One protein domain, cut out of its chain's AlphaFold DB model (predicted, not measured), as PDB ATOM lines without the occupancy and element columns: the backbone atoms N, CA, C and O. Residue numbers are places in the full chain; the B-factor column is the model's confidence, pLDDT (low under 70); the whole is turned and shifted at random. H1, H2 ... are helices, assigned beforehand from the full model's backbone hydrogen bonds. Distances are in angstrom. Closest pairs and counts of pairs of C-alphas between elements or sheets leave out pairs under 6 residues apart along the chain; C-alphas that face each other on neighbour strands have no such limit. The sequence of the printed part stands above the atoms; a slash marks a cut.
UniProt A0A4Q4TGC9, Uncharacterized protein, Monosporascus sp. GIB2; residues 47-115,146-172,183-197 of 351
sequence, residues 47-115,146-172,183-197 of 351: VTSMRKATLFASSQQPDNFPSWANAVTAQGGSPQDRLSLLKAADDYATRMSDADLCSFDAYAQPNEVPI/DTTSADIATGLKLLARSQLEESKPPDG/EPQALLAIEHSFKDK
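AT A GLANCE: This is residues 47 to 115, 146 to 172 and 183 to 197 of the 351 residues of an uncharacterized protein of Monosporascus sp. GIB2 (UniProt A0A4Q4TGC9). Two long helices, H3 and H4, lie side by side and run opposite ways; they form the one well-packed part of a loose, all-helix model. The shorter H1 and H2 follow one another along this pair with few contacts to it, and H5 lies beyond H1, across it and away from H3 and H4. The printed part has 111 residues with five named helices, H1 to H5 in chain order, and no named strand. The whole is loose, with a radius of gyration of the C-alphas of 16.6 A and spans of 49 by 34 by 21 A.

IN THESE COORDINATES: H1 is residues 47 to 59, beginning at C-alpha 47 at (12.411, -7.820, 64.306) and measuring 18.3 A from first to last C-alpha. H2 is residues 65 to 74, 14.2 A. H3, the longest helix, is residues 79 to 103, 36.2 A, with C-alpha 79 at (27.126, 17.838, 104.831). H4 is residues 148 to 166, 26.6 A. H5 is residues 183 to 197, 21.4 A, ending with C-alpha 197 at (29.927, 2.224, 64.383).

HOW THE PARTS SIT: H3 and H4 touch with 29 pairs of C-alphas within 8 A, at a shallow tilt of 11 degrees, opposite ways; their closest C-alphas, those of Ala 99 and Ala 153, are 4.5 A apart. H2 is close to H3 but not clearly touching, at a shallow tilt of 1 degrees, opposite ways; the closest C-alphas, those of Val 72 and Leu 85, are 7.7 A apart. H2 is also close to H4 but not clearly touching, the closest C-alphas being those of Trp 68 and Glu 165, 7.7 A apart. H1, with residues 55 to 59 alone, only just touches residues 150 to 154 of H4, with 3 pairs of C-alphas within 8 A, the closest those of Ser 59 and Thr 154 at 7.0 A; the tilt is steep, 40 degrees, the same way. H1, with residues 54 to 57 alone, also only just touches residues 190 to 193 of H5, with 3 pairs, the closest C-alphas being those of Ala 57 and Ser 193 at 6.3 A; the two are about perpendicular, at 75 degrees. H5 is apart from H2, H3 and H4. The helix packing is mostly crossed, but only just: of 3 touching pairs given a tilt, 1 is shallow. In H1, H2, H3 and H4 every O i to N i+4 pair is within hydrogen-bond range; in H5 it is 10 of 11.

THE WHOLE: The two farthest C-alphas, those of Ser 78 and Ile 115, are 51.3 A apart. Residues 116 to 145 are not printed, and C-alphas 115 and 146 are 16.7 A apart across that cut; residues 173 to 182 are not printed either, with 25.9 A between C-alphas 172 and 183. The links H1 to H2 and H2 to H3 are tight, while H3 to H4 and H4 to H5 are links across the cuts. Residues 104 to 115 hold no named element. The mean pLDDT of the printed part is 75.1, and 32 residues are under 70, among them residues 47 to 64 and 107 to 112.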
ATOM      1  N   VAL A  47      12.935  -8.329  63.023       34.06
ATOM      2  CA  VAL A  47      12.411  -7.820  64.306       34.06
ATOM      3  C   VAL A  47      13.250  -8.296  65.496       34.06
ATOM      4  O   VAL A  47      13.542  -7.503  66.389       34.06
ATOM      5  N   THR A  48      13.699  -9.556  65.515       38.47
ATOM      6  CA  THR A  48      14.582 -10.049  66.588       38.47
ATOM      7  C   THR A  48      15.981  -9.429  66.504       38.47
ATOM      8  O   THR A  48      16.578  -9.124  67.534       38.47
ATOM      9  N   SER A  49      16.488  -9.190  65.290       34.00
ATOM     10  CA  SER A  49      17.769  -8.515  65.049       34.00
ATOM     11  C   SER A  49      17.716  -7.033  65.423       34.00
ATOM     12  O   SER A  49      18.664  -6.525  66.012       34.00
ATOM     13  N   MET A  50      16.606  -6.349  65.141       35.19
ATOM     14  CA  MET A  50      16.370  -4.963  65.548       35.19
ATOM     15  C   MET A  50      16.239  -4.852  67.064       35.19
ATOM     16  O   MET A  50      16.887  -4.001  67.651       35.19
ATOM     17  N   ARG A  51      15.504  -5.761  67.723       39.72
ATOM     18  CA  ARG A  51      15.446  -5.803  69.195       39.72
ATOM     19  C   ARG A  51      16.824  -6.019  69.815       39.72
ATOM     20  O   ARG A  51      17.178  -5.288  70.731       39.72
ATOM     21  N   LYS A  52      17.630  -6.948  69.285       41.19
ATOM     22  CA  LYS A  52      19.020  -7.142  69.731       41.19
ATOM     23  C   LYS A  52      19.878  -5.896  69.503       41.19
ATOM     24  O   LYS A  52      20.584  -5.493  70.416       41.19
ATOM     25  N   ALA A  53      19.780  -5.251  68.340       40.03
ATOM     26  CA  ALA A  53      20.524  -4.028  68.041       40.03
ATOM     27  C   ALA A  53      20.113  -2.855  68.948       40.03
ATOM     28  O   ALA A  53      20.979  -2.131  69.425       40.03
ATOM     29  N   THR A  54      18.822  -2.696  69.252       42.19
ATOM     30  CA  THR A  54      18.318  -1.665  70.172       42.19
ATOM     31  C   THR A  54      18.726  -1.941  71.622       42.19
ATOM     32  O   THR A  54      19.148  -1.016  72.314       42.19
ATOM     33  N   LEU A  55      18.677  -3.199  72.077       43.94
ATOM     34  CA  LEU A  55      19.151  -3.599  73.411       43.94
ATOM     35  C   LEU A  55      20.666  -3.386  73.564       43.94
ATOM     36  O   LEU A  55      21.118  -2.886  74.593       43.94
ATOM     37  N   PHE A  56      21.439  -3.700  72.523       41.94
ATOM     38  CA  PHE A  56      22.893  -3.523  72.485       41.94
ATOM     39  C   PHE A  56      23.307  -2.046  72.343       41.94
ATOM     40  O   PHE A  56      24.314  -1.620  72.896       41.94
ATOM     41  N   ALA A  57      22.526  -1.232  71.625       40.19
ATOM     42  CA  ALA A  57      22.766   0.207  71.499       40.19
ATOM     43  C   ALA A  57      22.388   0.983  72.772       40.19
ATOM     44  O   ALA A  57      23.019   1.990  73.087       40.19
ATOM     45  N   SER A  58      21.382   0.514  73.520       43.72
ATOM     46  CA  SER A  58      20.960   1.124  74.788       43.72
ATOM     47  C   SER A  58      21.932   0.831  75.941       43.72
ATOM     48  O   SER A  58      22.111   1.677  76.823       43.72
ATOM     49  N   SER A  59      22.605  -0.325  75.921       45.75
ATOM     50  CA  SER A  59      23.611  -0.687  76.929       45.75
ATOM     51  C   SER A  59      24.973  -0.025  76.716       45.75
ATOM     52  O   SER A  59      25.694   0.154  77.690       45.75
ATOM     53  N   GLN A  60      25.306   0.369  75.481       45.97
ATOM     54  CA  GLN A  60      26.557   1.062  75.138       45.97
ATOM     55  C   GLN A  60      26.437   2.594  75.122       45.97
ATOM     56  O   GLN A  60      27.373   3.273  74.704       45.97
ATOM     57  N   GLN A  61      25.300   3.157  75.550       53.78
ATOM     58  CA  GLN A  61      25.209   4.603  75.758       53.78
ATOM     59  C   GLN A  61      26.266   5.033  76.784       53.78
ATOM     60  O   GLN A  61      26.375   4.362  77.815       53.78
ATOM     61  N   PRO A  62      27.023   6.118  76.522       53.97
ATOM     62  CA  PRO A  62      28.014   6.619  77.463       53.97
ATOM     63  C   PRO A  62      27.329   6.855  78.805       53.97
ATOM     64  O   PRO A  62      26.255   7.455  78.866       53.97
ATOM     65  N   ASP A  63      27.914   6.315  79.870       61.28
ATOM     66  CA  ASP A  63      27.342   6.430  81.200       61.28
ATOM     67  C   ASP A  63      27.132   7.910  81.529       61.28
ATOM     68  O   ASP A  63      28.079   8.687  81.521       61.28
ATOM     69  N   ASN A  64      25.898   8.312  81.846       67.62
ATOM     70  CA  ASN A  64      25.572   9.674  82.301       67.62
ATOM     71  C   ASN A  64      26.096   9.963  83.724       67.62
ATOM     72  O   ASN A  64      25.842  11.023  84.300       67.62
ATOM     73  N   PHE A  65      26.846   9.026  84.306       80.44
ATOM     74  CA  PHE A  65      27.423   9.147  85.636       80.44
ATOM     75  C   PHE A  65      28.377  10.351  85.781       80.44
ATOM     76  O   PHE A  65      28.234  11.081  86.759       80.44
ATOM     77  N   PRO A  66      29.282  10.664  84.825       81.38
ATOM     78  CA  PRO A  66      30.132  11.849  84.906       81.38
ATOM     79  C   PRO A  66      29.324  13.149  84.847       81.38
ATOM     80  O   PRO A  66      29.628  14.092  85.573       81.38
ATOM     81  N   SER A  67      28.266  13.213  84.026       81.00
ATOM     82  CA  SER A  67      27.390  14.392  83.983       81.00
ATOM     83  C   SER A  67      26.622  14.590  85.288       81.00
ATOM     84  O   SER A  67      26.526  15.718  85.768       81.00
ATOM     85  N   TRP A  68      26.134  13.502  85.890       84.75
ATOM     86  CA  TRP A  68      25.494  13.532  87.202       84.75
ATOM     87  C   TRP A  68      26.479  13.971  88.291       84.75
ATOM     88  O   TRP A  68      26.193  14.905  89.038       84.75
ATOM     89  N   ALA A  69      27.676  13.380  88.326       84.69
ATOM     90  CA  ALA A  69      28.705  13.700  89.311       84.69
ATOM     91  C   ALA A  69      29.119  15.180  89.236       84.69
ATOM     92  O   ALA A  69      29.229  15.849  90.265       84.69
ATOM     93  N   ASN A  70      29.277  15.725  88.025       84.12
ATOM     94  CA  ASN A  70      29.574  17.144  87.814       84.12
ATOM     95  C   ASN A  70      28.422  18.055  88.276       84.12
ATOM     96  O   ASN A  70      28.665  19.072  88.921       84.12
ATOM     97  N   ALA A  71      27.169  17.689  87.990       81.38
ATOM     98  CA  ALA A  71      26.005  18.459  88.435       81.38
ATOM     99  C   ALA A  71      25.885  18.489  89.967       81.38
ATOM    100  O   ALA A  71      25.612  19.535  90.551       81.38
ATOM    101  N   VAL A  72      26.133  17.356  90.620       81.88
ATOM    102  CA  VAL A  72      26.046  17.216  92.075       81.88
ATOM    103  C   VAL A  72      27.193  17.935  92.789       81.88
ATOM    104  O   VAL A  72      26.973  18.603  93.794       81.88
ATOM    105  N   THR A  73      28.420  17.844  92.269       81.38
ATOM    106  CA  THR A  73      29.595  18.526  92.847       81.38
ATOM    107  C   THR A  73      29.550  20.045  92.694       81.38
ATOM    108  O   THR A  73      30.081  20.754  93.548       81.38
ATOM    109  N   ALA A  74      28.893  20.555  91.649       80.25
ATOM    110  CA  ALA A  74      28.681  21.988  91.457       80.25
ATOM    111  C   ALA A  74      27.702  22.595  92.481       80.25
ATOM    112  O   ALA A  74      27.766  23.792  92.764       80.25
ATOM    113  N   GLN A  75      26.810  21.785  93.056       70.81
ATOM    114  CA  GLN A  75      25.838  22.231  94.048       70.81
ATOM    115  C   GLN A  75      26.400  22.014  95.459       70.81
ATOM    116  O   GLN A  75      26.307  20.936  96.038       70.81
ATOM    117  N   GLY A  76      27.025  23.050  96.022       64.62
ATOM    118  CA  GLY A  76      27.536  23.043  97.397       64.62
ATOM    119  C   GLY A  76      26.415  22.926  98.439       64.62
ATOM    120  O   GLY A  76      25.951  23.939  98.956       64.62
ATOM    121  N   GLY A  77      25.974  21.697  98.723       75.38
ATOM    122  CA  GLY A  77      24.921  21.368  99.692       75.38
ATOM    123  C   GLY A  77      25.414  21.179 101.130       75.38
ATOM    124  O   GLY A  77      26.613  21.242 101.423       75.38
ATOM    125  N   SER A  78      24.478  20.921 102.051       85.75
ATOM    126  CA  SER A  78      24.819  20.628 103.446       85.75
ATOM    127  C   SER A  78      25.618  19.312 103.558       85.75
ATOM    128  O   SER A  78      25.528  18.448 102.679       85.75
ATOM    129  N   PRO A  79      26.390  19.091 104.642       87.31
ATOM    130  CA  PRO A  79      27.126  17.838 104.831       87.31
ATOM    131  C   PRO A  79      26.242  16.584 104.766       87.31
ATOM    132  O   PRO A  79      26.707  15.535 104.319       87.31
ATOM    133  N   GLN A  80      24.979  16.704 105.186       86.06
ATOM    134  CA  GLN A  80      24.007  15.616 105.175       86.06
ATOM    135  C   GLN A  80      23.507  15.301 103.760       86.06
ATOM    136  O   GLN A  80      23.389  14.126 103.412       86.06
ATOM    137  N   ASP A  81      23.294  16.325 102.932       84.75
ATOM    138  CA  ASP A  81      22.910  16.155 101.523       84.75
ATOM    139  C   ASP A  81      24.050  15.521 100.726       84.75
ATOM    140  O   ASP A  81      23.856  14.621  99.917       84.75
ATOM    141  N   ARG A  82      25.295  15.916 101.011       86.50
ATOM    142  CA  ARG A  82      26.462  15.283 100.389       86.50
ATOM    143  C   ARG A  82      26.571  13.798 100.749       86.50
ATOM    144  O   ARG A  82      26.962  12.992  99.911       86.50
ATOM    145  N   LEU A  83      26.232  13.429 101.984       89.38
ATOM    146  CA  LEU A  83      26.233  12.034 102.421       89.38
ATOM    147  C   LEU A  83      25.143  11.223 101.706       89.38
ATOM    148  O   LEU A  83      25.416  10.102 101.278       89.38
ATOM    149  N   SER A  84      23.932  11.766 101.544       88.50
ATOM    150  CA  SER A  84      22.862  11.074 100.810       88.50
ATOM    151  C   SER A  84      23.204  10.888  99.330       88.50
ATOM    152  O   SER A  84      22.972   9.809  98.790       88.50
ATOM    153  N   LEU A  85      23.844  11.876  98.702       88.31
ATOM    154  CA  LEU A  85      24.328  11.788  97.322       88.31
ATOM    155  C   LEU A  85      25.420  10.723  97.148       88.31
ATOM    156  O   LEU A  85      25.382   9.954  96.191       88.31
ATOM    157  N   LEU A  86      26.368  10.632  98.089       89.56
ATOM    158  CA  LEU A  86      27.390   9.579  98.073       89.56
ATOM    159  C   LEU A  86      26.776   8.182  98.214       89.56
ATOM    160  O   LEU A  86      27.201   7.265  97.517       89.56
ATOM    161  N   LYS A  87      25.752   8.023  99.061       91.75
ATOM    162  CA  LYS A  87      25.007   6.759  99.167       91.75
ATOM    163  C   LYS A  87      24.283   6.407  97.868       91.75
ATOM    164  O   LYS A  87      24.349   5.264  97.443       91.75
ATOM    165  N   ALA A  88      23.653   7.382  97.213       90.38
ATOM    166  CA  ALA A  88      22.998   7.154  95.925       90.38
ATOM    167  C   ALA A  88      23.994   6.704  94.837       90.38
ATOM    168  O   ALA A  88      23.671   5.831  94.031       90.38
ATOM    169  N   ALA A  89      25.216   7.249  94.840       90.75
ATOM    170  CA  ALA A  89      26.282   6.807  93.941       90.75
ATOM    171  C   ALA A  89      26.754   5.372  94.234       90.75
ATOM    172  O   ALA A  89      26.970   4.604  93.298       90.75
ATOM    173  N   ASP A  90      26.900   5.008  95.511       94.12
ATOM    174  CA  ASP A  90      27.295   3.659  95.943       94.12
ATOM    175  C   ASP A  90      26.229   2.609  95.583       94.12
ATOM    176  O   ASP A  90      26.526   1.570  94.984       94.12
ATOM    177  N   ASP A  91      24.956   2.933  95.829       93.12
ATOM    178  CA  ASP A  91      23.812   2.106  95.439       93.12
ATOM    179  C   ASP A  91      23.732   1.939  93.913       93.12
ATOM    180  O   ASP A  91      23.445   0.847  93.414       93.12
ATOM    181  N   TYR A  92      23.996   3.007  93.153       92.50
ATOM    182  CA  TYR A  92      24.065   2.950  91.694       92.50
ATOM    183  C   TYR A  92      25.185   2.018  91.220       92.50
ATOM    184  O   TYR A  92      24.936   1.138  90.395       92.50
ATOM    185  N   ALA A  93      26.398   2.173  91.759       92.56
ATOM    186  CA  ALA A  93      27.548   1.352  91.390       92.56
ATOM    187  C   ALA A  93      27.307  -0.136  91.688       92.56
ATOM    188  O   ALA A  93      27.565  -0.986  90.834       92.56
ATOM    189  N   THR A  94      26.728  -0.439  92.853       94.75
ATOM    190  CA  THR A  94      26.363  -1.807  93.250       94.75
ATOM    191  C   THR A  94      25.389  -2.429  92.250       94.75
ATOM    192  O   THR A  94      25.634  -3.514  91.732       94.75
ATOM    193  N   ARG A  95      24.322  -1.711  91.878       92.50
ATOM    194  CA  ARG A  95      23.315  -2.230  90.936       92.50
ATOM    195  C   ARG A  95      23.822  -2.365  89.510       92.50
ATOM    196  O   ARG A  95      23.383  -3.261  88.794       92.50
ATOM    197  N   MET A  96      24.718  -1.479  89.080       90.56
ATOM    198  CA  MET A  96      25.384  -1.621  87.786       90.56
ATOM    199  C   MET A  96      26.254  -2.882  87.765       90.56
ATOM    200  O   MET A  96      26.195  -3.630  86.792       90.56
ATOM    201  N   SER A  97      26.965  -3.171  88.862       91.56
ATOM    202  CA  SER A  97      27.741  -4.407  89.014       91.56
ATOM    203  C   SER A  97      26.853  -5.656  88.994       91.56
ATOM    204  O   SER A  97      27.119  -6.588  88.233       91.56
ATOM    205  N   ASP A  98      25.744  -5.648  89.737       92.94
ATOM    206  CA  ASP A  98      24.755  -6.732  89.718       92.94
ATOM    207  C   ASP A  98      24.182  -6.953  88.308       92.94
ATOM    208  O   ASP A  98      23.995  -8.088  87.862       92.94
ATOM    209  N   ALA A  99      23.938  -5.870  87.563       91.31
ATOM    210  CA  ALA A  99      23.434  -5.959  86.199       91.31
ATOM    211  C   ALA A  99      24.450  -6.578  85.239       91.31
ATOM    212  O   ALA A  99      24.058  -7.313  84.328       91.31
ATOM    213  N   ASP A 100      25.739  -6.313  85.437       87.31
ATOM    214  CA  ASP A 100      26.797  -6.932  84.648       87.31
ATOM    215  C   ASP A 100      26.887  -8.439  84.927       87.31
ATOM    216  O   ASP A 100      26.983  -9.218  83.975       87.31
ATOM    217  N   LEU A 101      26.708  -8.875  86.181       88.38
ATOM    218  CA  LEU A 101      26.597 -10.300  86.524       88.38
ATOM    219  C   LEU A 101      25.395 -10.968  85.838       88.38
ATOM    220  O   LEU A 101      25.514 -12.073  85.302       88.38
ATOM    221  N   CYS A 102      24.240 -10.296  85.811       86.31
ATOM    222  CA  CYS A 102      23.045 -10.803  85.131       86.31
ATOM    223  C   CYS A 102      23.178 -10.818  83.606       86.31
ATOM    224  O   CYS A 102      22.490 -11.597  82.946       86.31
ATOM    225  N   SER A 103      24.040  -9.976  83.035       83.00
ATOM    226  CA  SER A 103      24.119  -9.799  81.588       83.00
ATOM    227  C   SER A 103      24.652 -11.017  80.841       83.00
ATOM    228  O   SER A 103      24.358 -11.118  79.658       83.00
ATOM    229  N   PHE A 104      25.355 -11.946  81.508       72.81
ATOM    230  CA  PHE A 104      25.921 -13.192  80.957       72.81
ATOM    231  C   PHE A 104      26.216 -13.109  79.452       72.81
ATOM    232  O   PHE A 104      25.483 -13.661  78.631       72.81
ATOM    233  N   ASP A 105      27.250 -12.349  79.101       69.00
ATOM    234  CA  ASP A 105      27.749 -12.214  77.729       69.00
ATOM    235  C   ASP A 105      26.727 -11.704  76.685       69.00
ATOM    236  O   ASP A 105      26.991 -11.657  75.488       69.00
ATOM    237  N   ALA A 106      25.551 -11.226  77.105       70.19
ATOM    238  CA  ALA A 106      24.554 -10.638  76.206       70.19
ATOM    239  C   ALA A 106      25.064  -9.375  75.491       70.19
ATOM    240  O   ALA A 106      24.458  -8.930  74.513       70.19
ATOM    241  N   TYR A 107      26.167  -8.805  75.981       68.00
ATOM    242  CA  TYR A 107      26.856  -7.653  75.409       68.00
ATOM    243  C   TYR A 107      28.232  -7.998  74.817       68.00
ATOM    244  O   TYR A 107      29.022  -7.078  74.604       68.00
ATOM    245  N   ALA A 108      28.508  -9.281  74.546       62.66
ATOM    246  CA  ALA A 108      29.749  -9.737  73.921       62.66
ATOM    247  C   ALA A 108      30.094  -8.913  72.678       62.66
ATOM    248  O   ALA A 108      29.217  -8.559  71.874       62.66
ATOM    249  N   GLN A 109      31.381  -8.636  72.482       60.56
ATOM    250  CA  GLN A 109      31.842  -8.083  71.214       60.56
ATOM    251  C   GLN A 109      31.569  -9.085  70.077       60.56
ATOM    252  O   GLN A 109      31.563 -10.292  70.304       60.56
ATOM    253  N   PRO A 110      31.408  -8.637  68.819       58.38
ATOM    254  CA  PRO A 110      31.134  -9.527  67.682       58.38
ATOM    255  C   PRO A 110      32.193 -10.622  67.444       58.38
ATOM    256  O   PRO A 110      31.940 -11.543  66.672       58.38
ATOM    257  N   ASN A 111      33.354 -10.533  68.100       62.56
ATOM    258  CA  ASN A 111      34.453 -11.496  68.006       62.56
ATOM    259  C   ASN A 111      34.646 -12.332  69.285       62.56
ATOM    260  O   ASN A 111      35.613 -13.083  69.377       62.56
ATOM    261  N   GLU A 112      33.764 -12.190  70.270       68.94
ATOM    262  CA  GLU A 112      33.791 -12.947  71.517       68.94
ATOM    263  C   GLU A 112      32.653 -13.964  71.458       68.94
ATOM    264  O   GLU A 112      31.478 -13.609  71.404       68.94
ATOM    265  N   VAL A 113      33.014 -15.246  71.370       71.25
ATOM    266  CA  VAL A 113      32.048 -16.346  71.421       71.25
ATOM    267  C   VAL A 113      32.257 -17.068  72.747       71.25
ATOM    268  O   VAL A 113      33.339 -17.622  72.962       71.25
ATOM    269  N   PRO A 114      31.254 -17.089  73.636       76.88
ATOM    270  CA  PRO A 114      31.371 -17.773  74.912       76.88
ATOM    271  C   PRO A 114      31.437 -19.276  74.653       76.88
ATOM    272  O   PRO A 114      30.593 -19.827  73.943       76.88
ATOM    273  N   ILE A 115      32.440 -19.947  75.211       83.94
ATOM    274  CA  ILE A 115      32.607 -21.399  75.082       83.94
ATOM    275  C   ILE A 115      31.907 -22.071  76.261       83.94
ATOM    276  O   ILE A 115      32.095 -21.677  77.412       83.94
ATOM    277  N   ASP A 146      17.334 -17.726  74.900       82.44
ATOM    278  CA  ASP A 146      16.523 -16.822  75.707       82.44
ATOM    279  C   ASP A 146      17.176 -15.432  75.820       82.44
ATOM    280  O   ASP A 146      18.401 -15.308  75.827       82.44
ATOM    281  N   THR A 147      16.348 -14.389  75.892       81.88
ATOM    282  CA  THR A 147      16.747 -12.993  76.119       81.88
ATOM    283  C   THR A 147      16.556 -12.545  77.564       81.88
ATOM    284  O   THR A 147      16.996 -11.447  77.896       81.88
ATOM    285  N   THR A 148      15.973 -13.374  78.440       86.69
ATOM    286  CA  THR A 148      15.663 -13.000  79.834       86.69
ATOM    287  C   THR A 148      16.845 -12.406  80.591       86.69
ATOM    288  O   THR A 148      16.670 -11.404  81.273       86.69
ATOM    289  N   SER A 149      18.054 -12.959  80.463       86.94
ATOM    290  CA  SER A 149      19.241 -12.431  81.151       86.94
ATOM    291  C   SER A 149      19.591 -11.009  80.694       86.94
ATOM    292  O   SER A 149      19.882 -10.142  81.516       86.94
ATOM    293  N   ALA A 150      19.477 -10.742  79.390       84.56
ATOM    294  CA  ALA A 150      19.663  -9.413  78.814       84.56
ATOM    295  C   ALA A 150      18.539  -8.452  79.233       84.56
ATOM    296  O   ALA A 150      18.801  -7.293  79.551       84.56
ATOM    297  N   ASP A 151      17.297  -8.930  79.275       86.94
ATOM    298  CA  ASP A 151      16.128  -8.146  79.684       86.94
ATOM    299  C   ASP A 151      16.200  -7.776  81.180       86.94
ATOM    300  O   ASP A 151      15.915  -6.642  81.562       86.94
ATOM    301  N   ILE A 152      16.667  -8.694  82.033       90.38
ATOM    302  CA  ILE A 152      16.908  -8.444  83.461       90.38
ATOM    303  C   ILE A 152      18.044  -7.436  83.637       90.38
ATOM    304  O   ILE A 152      17.883  -6.453  84.359       90.38
ATOM    305  N   ALA A 153      19.176  -7.644  82.957       90.69
ATOM    306  CA  ALA A 153      20.322  -6.745  83.041       90.69
ATOM    307  C   ALA A 153      19.973  -5.329  82.558       90.69
ATOM    308  O   ALA A 153      20.269  -4.352  83.241       90.69
ATOM    309  N   THR A 154      19.294  -5.202  81.414       86.94
ATOM    310  CA  THR A 154      18.818  -3.900  80.923       86.94
ATOM    311  C   THR A 154      17.833  -3.261  81.894       86.94
ATOM    312  O   THR A 154      18.002  -2.090  82.226       86.94
ATOM    313  N   GLY A 155      16.854  -4.010  82.406       87.88
ATOM    314  CA  GLY A 155      15.905  -3.513  83.401       87.88
ATOM    315  C   GLY A 155      16.599  -2.980  84.655       87.88
ATOM    316  O   GLY A 155      16.287  -1.879  85.108       87.88
ATOM    317  N   LEU A 156      17.590  -3.707  85.174       90.94
ATOM    318  CA  LEU A 156      18.350  -3.296  86.352       90.94
ATOM    319  C   LEU A 156      19.178  -2.030  86.090       90.94
ATOM    320  O   LEU A 156      19.135  -1.103  86.901       90.94
ATOM    321  N   LYS A 157      19.844  -1.933  84.929       88.62
ATOM    322  CA  LYS A 157      20.570  -0.720  84.501       88.62
ATOM    323  C   LYS A 157      19.636   0.484  84.378       88.62
ATOM    324  O   LYS A 157      19.968   1.572  84.841       88.62
ATOM    325  N   LEU A 158      18.457   0.304  83.782       86.69
ATOM    326  CA  LEU A 158      17.466   1.372  83.623       86.69
ATOM    327  C   LEU A 158      16.927   1.853  84.976       86.69
ATOM    328  O   LEU A 158      16.833   3.060  85.193       86.69
ATOM    329  N   LEU A 159      16.632   0.932  85.897       87.50
ATOM    330  CA  LEU A 159      16.179   1.270  87.250       87.50
ATOM    331  C   LEU A 159      17.270   1.961  88.076       87.50
ATOM    332  O   LEU A 159      16.983   2.915  88.800       87.50
ATOM    333  N   ALA A 160      18.522   1.507  87.972       89.94
ATOM    334  CA  ALA A 160      19.654   2.156  88.629       89.94
ATOM    335  C   ALA A 160      19.814   3.599  88.130       89.94
ATOM    336  O   ALA A 160      19.892   4.527  88.934       89.94
ATOM    337  N   ARG A 161      19.760   3.803  86.807       86.00
ATOM    338  CA  ARG A 161      19.806   5.135  86.186       86.00
ATOM    339  C   ARG A 161      18.637   6.011  86.628       86.00
ATOM    340  O   ARG A 161      18.857   7.158  86.994       86.00
ATOM    341  N   SER A 162      17.409   5.489  86.656       83.75
ATOM    342  CA  SER A 162      16.251   6.290  87.072       83.75
ATOM    343  C   SER A 162      16.347   6.763  88.521       83.75
ATOM    344  O   SER A 162      15.960   7.890  88.808       83.75
ATOM    345  N   GLN A 163      16.873   5.930  89.425       86.12
ATOM    346  CA  GLN A 163      17.034   6.309  90.831       86.12
ATOM    347  C   GLN A 163      18.177   7.301  91.051       86.12
ATOM    348  O   GLN A 163      18.068   8.178  91.902       86.12
ATOM    349  N   LEU A 164      19.248   7.197  90.260       86.12
ATOM    350  CA  LEU A 164      20.336   8.172  90.286       86.12
ATOM    351  C   LEU A 164      19.871   9.557  89.801       86.12
ATOM    352  O   LEU A 164      20.252  10.580  90.367       86.12
ATOM    353  N   GLU A 165      19.012   9.601  88.782       81.06
ATOM    354  CA  GLU A 165      18.401  10.852  88.316       81.06
ATOM    355  C   GLU A 165      17.414  11.432  89.342       81.06
ATOM    356  O   GLU A 165      17.341  12.644  89.506       81.06
ATOM    357  N   GLU A 166      16.693  10.591  90.088       80.19
ATOM    358  CA  GLU A 166      15.803  11.041  91.169       80.19
ATOM    359  C   GLU A 166      16.571  11.644  92.355       80.19
ATOM    360  O   GLU A 166      16.073  12.552  93.019       80.19
ATOM    361  N   SER A 167      17.808  11.197  92.602       77.88
ATOM    362  CA  SER A 167      18.672  11.800  93.621       77.88
ATOM    363  C   SER A 167      19.260  13.146  93.189       77.88
ATOM    364  O   SER A 167      19.923  13.805  93.994       77.88
ATOM    365  N   LYS A 168      19.079  13.550  91.925       74.44
ATOM    366  CA  LYS A 168      19.522  14.852  91.441       74.44
ATOM    367  C   LYS A 168      18.586  15.936  92.005       74.44
ATOM    368  O   LYS A 168      17.366  15.815  91.894       74.44
ATOM    369  N   PRO A 169      19.120  17.018  92.593       64.44
ATOM    370  CA  PRO A 169      18.301  18.155  93.000       64.44
ATOM    371  C   PRO A 169      17.559  18.742  91.786       64.44
ATOM    372  O   PRO A 169      18.085  18.694  90.669       64.44
ATOM    373  N   PRO A 170      16.344  19.291  91.975       61.41
ATOM    374  CA  PRO A 170      15.537  19.806  90.880       61.41
ATOM    375  C   PRO A 170      16.207  21.039  90.262       61.41
ATOM    376  O   PRO A 170      15.962  22.171  90.672       61.41
ATOM    377  N   ASP A 171      17.020  20.837  89.225       53.84
ATOM    378  CA  ASP A 171      17.172  21.853  88.190       53.84
ATOM    379  C   ASP A 171      15.751  22.108  87.665       53.84
ATOM    380  O   ASP A 171      15.024  21.150  87.409       53.84
ATOM    381  N   GLY A 172      15.312  23.363  87.540       52.47
ATOM    382  CA  GLY A 172      13.924  23.764  87.223       52.47
ATOM    383  C   GLY A 172      13.302  23.204  85.927       52.47
ATOM    384  O   GLY A 172      12.237  23.645  85.505       52.47
ATOM    385  N   GLU A 183       9.024   8.067  68.839       84.31
ATOM    386  CA  GLU A 183       9.460   7.443  67.575       84.31
ATOM    387  C   GLU A 183      10.595   8.211  66.852       84.31
ATOM    388  O   GLU A 183      11.631   7.603  66.577       84.31
ATOM    389  N   PRO A 184      10.502   9.536  66.615       82.25
ATOM    390  CA  PRO A 184      11.594  10.305  66.015       82.25
ATOM    391  C   PRO A 184      12.880  10.308  66.852       82.25
ATOM    392  O   PRO A 184      13.971  10.306  66.292       82.25
ATOM    393  N   GLN A 185      12.787  10.278  68.185       77.75
ATOM    394  CA  GLN A 185      13.968  10.220  69.054       77.75
ATOM    395  C   GLN A 185      14.624   8.839  69.008       77.75
ATOM    396  O   GLN A 185      15.849   8.742  68.998       77.75
ATOM    397  N   ALA A 186      13.818   7.777  68.931       78.00
ATOM    398  CA  ALA A 186      14.310   6.418  68.752       78.00
ATOM    399  C   ALA A 186      15.021   6.260  67.400       78.00
ATOM    400  O   ALA A 186      16.116   5.707  67.358       78.00
ATOM    401  N   LEU A 187      14.452   6.797  66.314       82.12
ATOM    402  CA  LEU A 187      15.086   6.787  64.993       82.12
ATOM    403  C   LEU A 187      16.430   7.522  64.997       82.12
ATOM    404  O   LEU A 187      17.414   6.969  64.515       82.12
ATOM    405  N   LEU A 188      16.494   8.715  65.597       82.94
ATOM    406  CA  LEU A 188      17.744   9.471  65.712       82.94
ATOM    407  C   LEU A 188      18.797   8.736  66.553       82.94
ATOM    408  O   LEU A 188      19.962   8.697  66.167       82.94
ATOM    409  N   ALA A 189      18.402   8.120  67.671       76.94
ATOM    410  CA  ALA A 189      19.312   7.340  68.510       76.94
ATOM    411  C   ALA A 189      19.849   6.101  67.777       76.94
ATOM    412  O   ALA A 189      21.040   5.794  67.850       76.94
ATOM    413  N   ILE A 190      18.985   5.412  67.024       81.06
ATOM    414  CA  ILE A 190      19.374   4.286  66.175       81.06
ATOM    415  C   ILE A 190      20.358   4.762  65.102       81.06
ATOM    416  O   ILE A 190      21.432   4.180  64.959       81.06
ATOM    417  N   GLU A 191      20.038   5.838  64.386       82.50
ATOM    418  CA  GLU A 191      20.894   6.393  63.338       82.50
ATOM    419  C   GLU A 191      22.266   6.817  63.883       82.50
ATOM    420  O   GLU A 191      23.286   6.493  63.275       82.50
ATOM    421  N   HIS A 192      22.312   7.470  65.049       77.88
ATOM    422  CA  HIS A 192      23.559   7.836  65.723       77.88
ATOM    423  C   HIS A 192      24.386   6.600  66.087       77.88
ATOM    424  O   HIS A 192      25.572   6.537  65.777       77.88
ATOM    425  N   SER A 193      23.749   5.569  66.658       71.88
ATOM    426  CA  SER A 193      24.432   4.325  67.032       71.88
ATOM    427  C   SER A 193      25.039   3.592  65.833       71.88
ATOM    428  O   SER A 193      26.084   2.953  65.956       71.88
ATOM    429  N   PHE A 194      24.406   3.699  64.660       72.69
ATOM    430  CA  PHE A 194      24.960   3.171  63.423       72.69
ATOM    431  C   PHE A 194      26.072   4.060  62.888       72.69
ATOM    432  O   PHE A 194      27.094   3.526  62.485       72.69
ATOM    433  N   LYS A 195      25.917   5.388  62.899       70.81
ATOM    434  CA  LYS A 195      26.954   6.312  62.422       70.81
ATOM    435  C   LYS A 195      28.248   6.168  63.208       70.81
ATOM    436  O   LYS A 195      29.282   6.031  62.572       70.81
ATOM    437  N   ASP A 196      28.195   6.099  64.535       62.31
ATOM    438  CA  ASP A 196      29.393   5.922  65.369       62.31
ATOM    439  C   ASP A 196      30.124   4.607  65.070       62.31
ATOM    440  O   ASP A 196      31.347   4.557  65.096       62.31
ATOM    441  N   LYS A 197      29.378   3.546  64.734       61.78
ATOM    442  CA  LYS A 197      29.927   2.224  64.383       61.78
ATOM    443  C   LYS A 197      30.311   2.082  62.906       61.78
ATOM    444  O   LYS A 197      31.039   1.161  62.550       61.78
TER     445      LYS A 197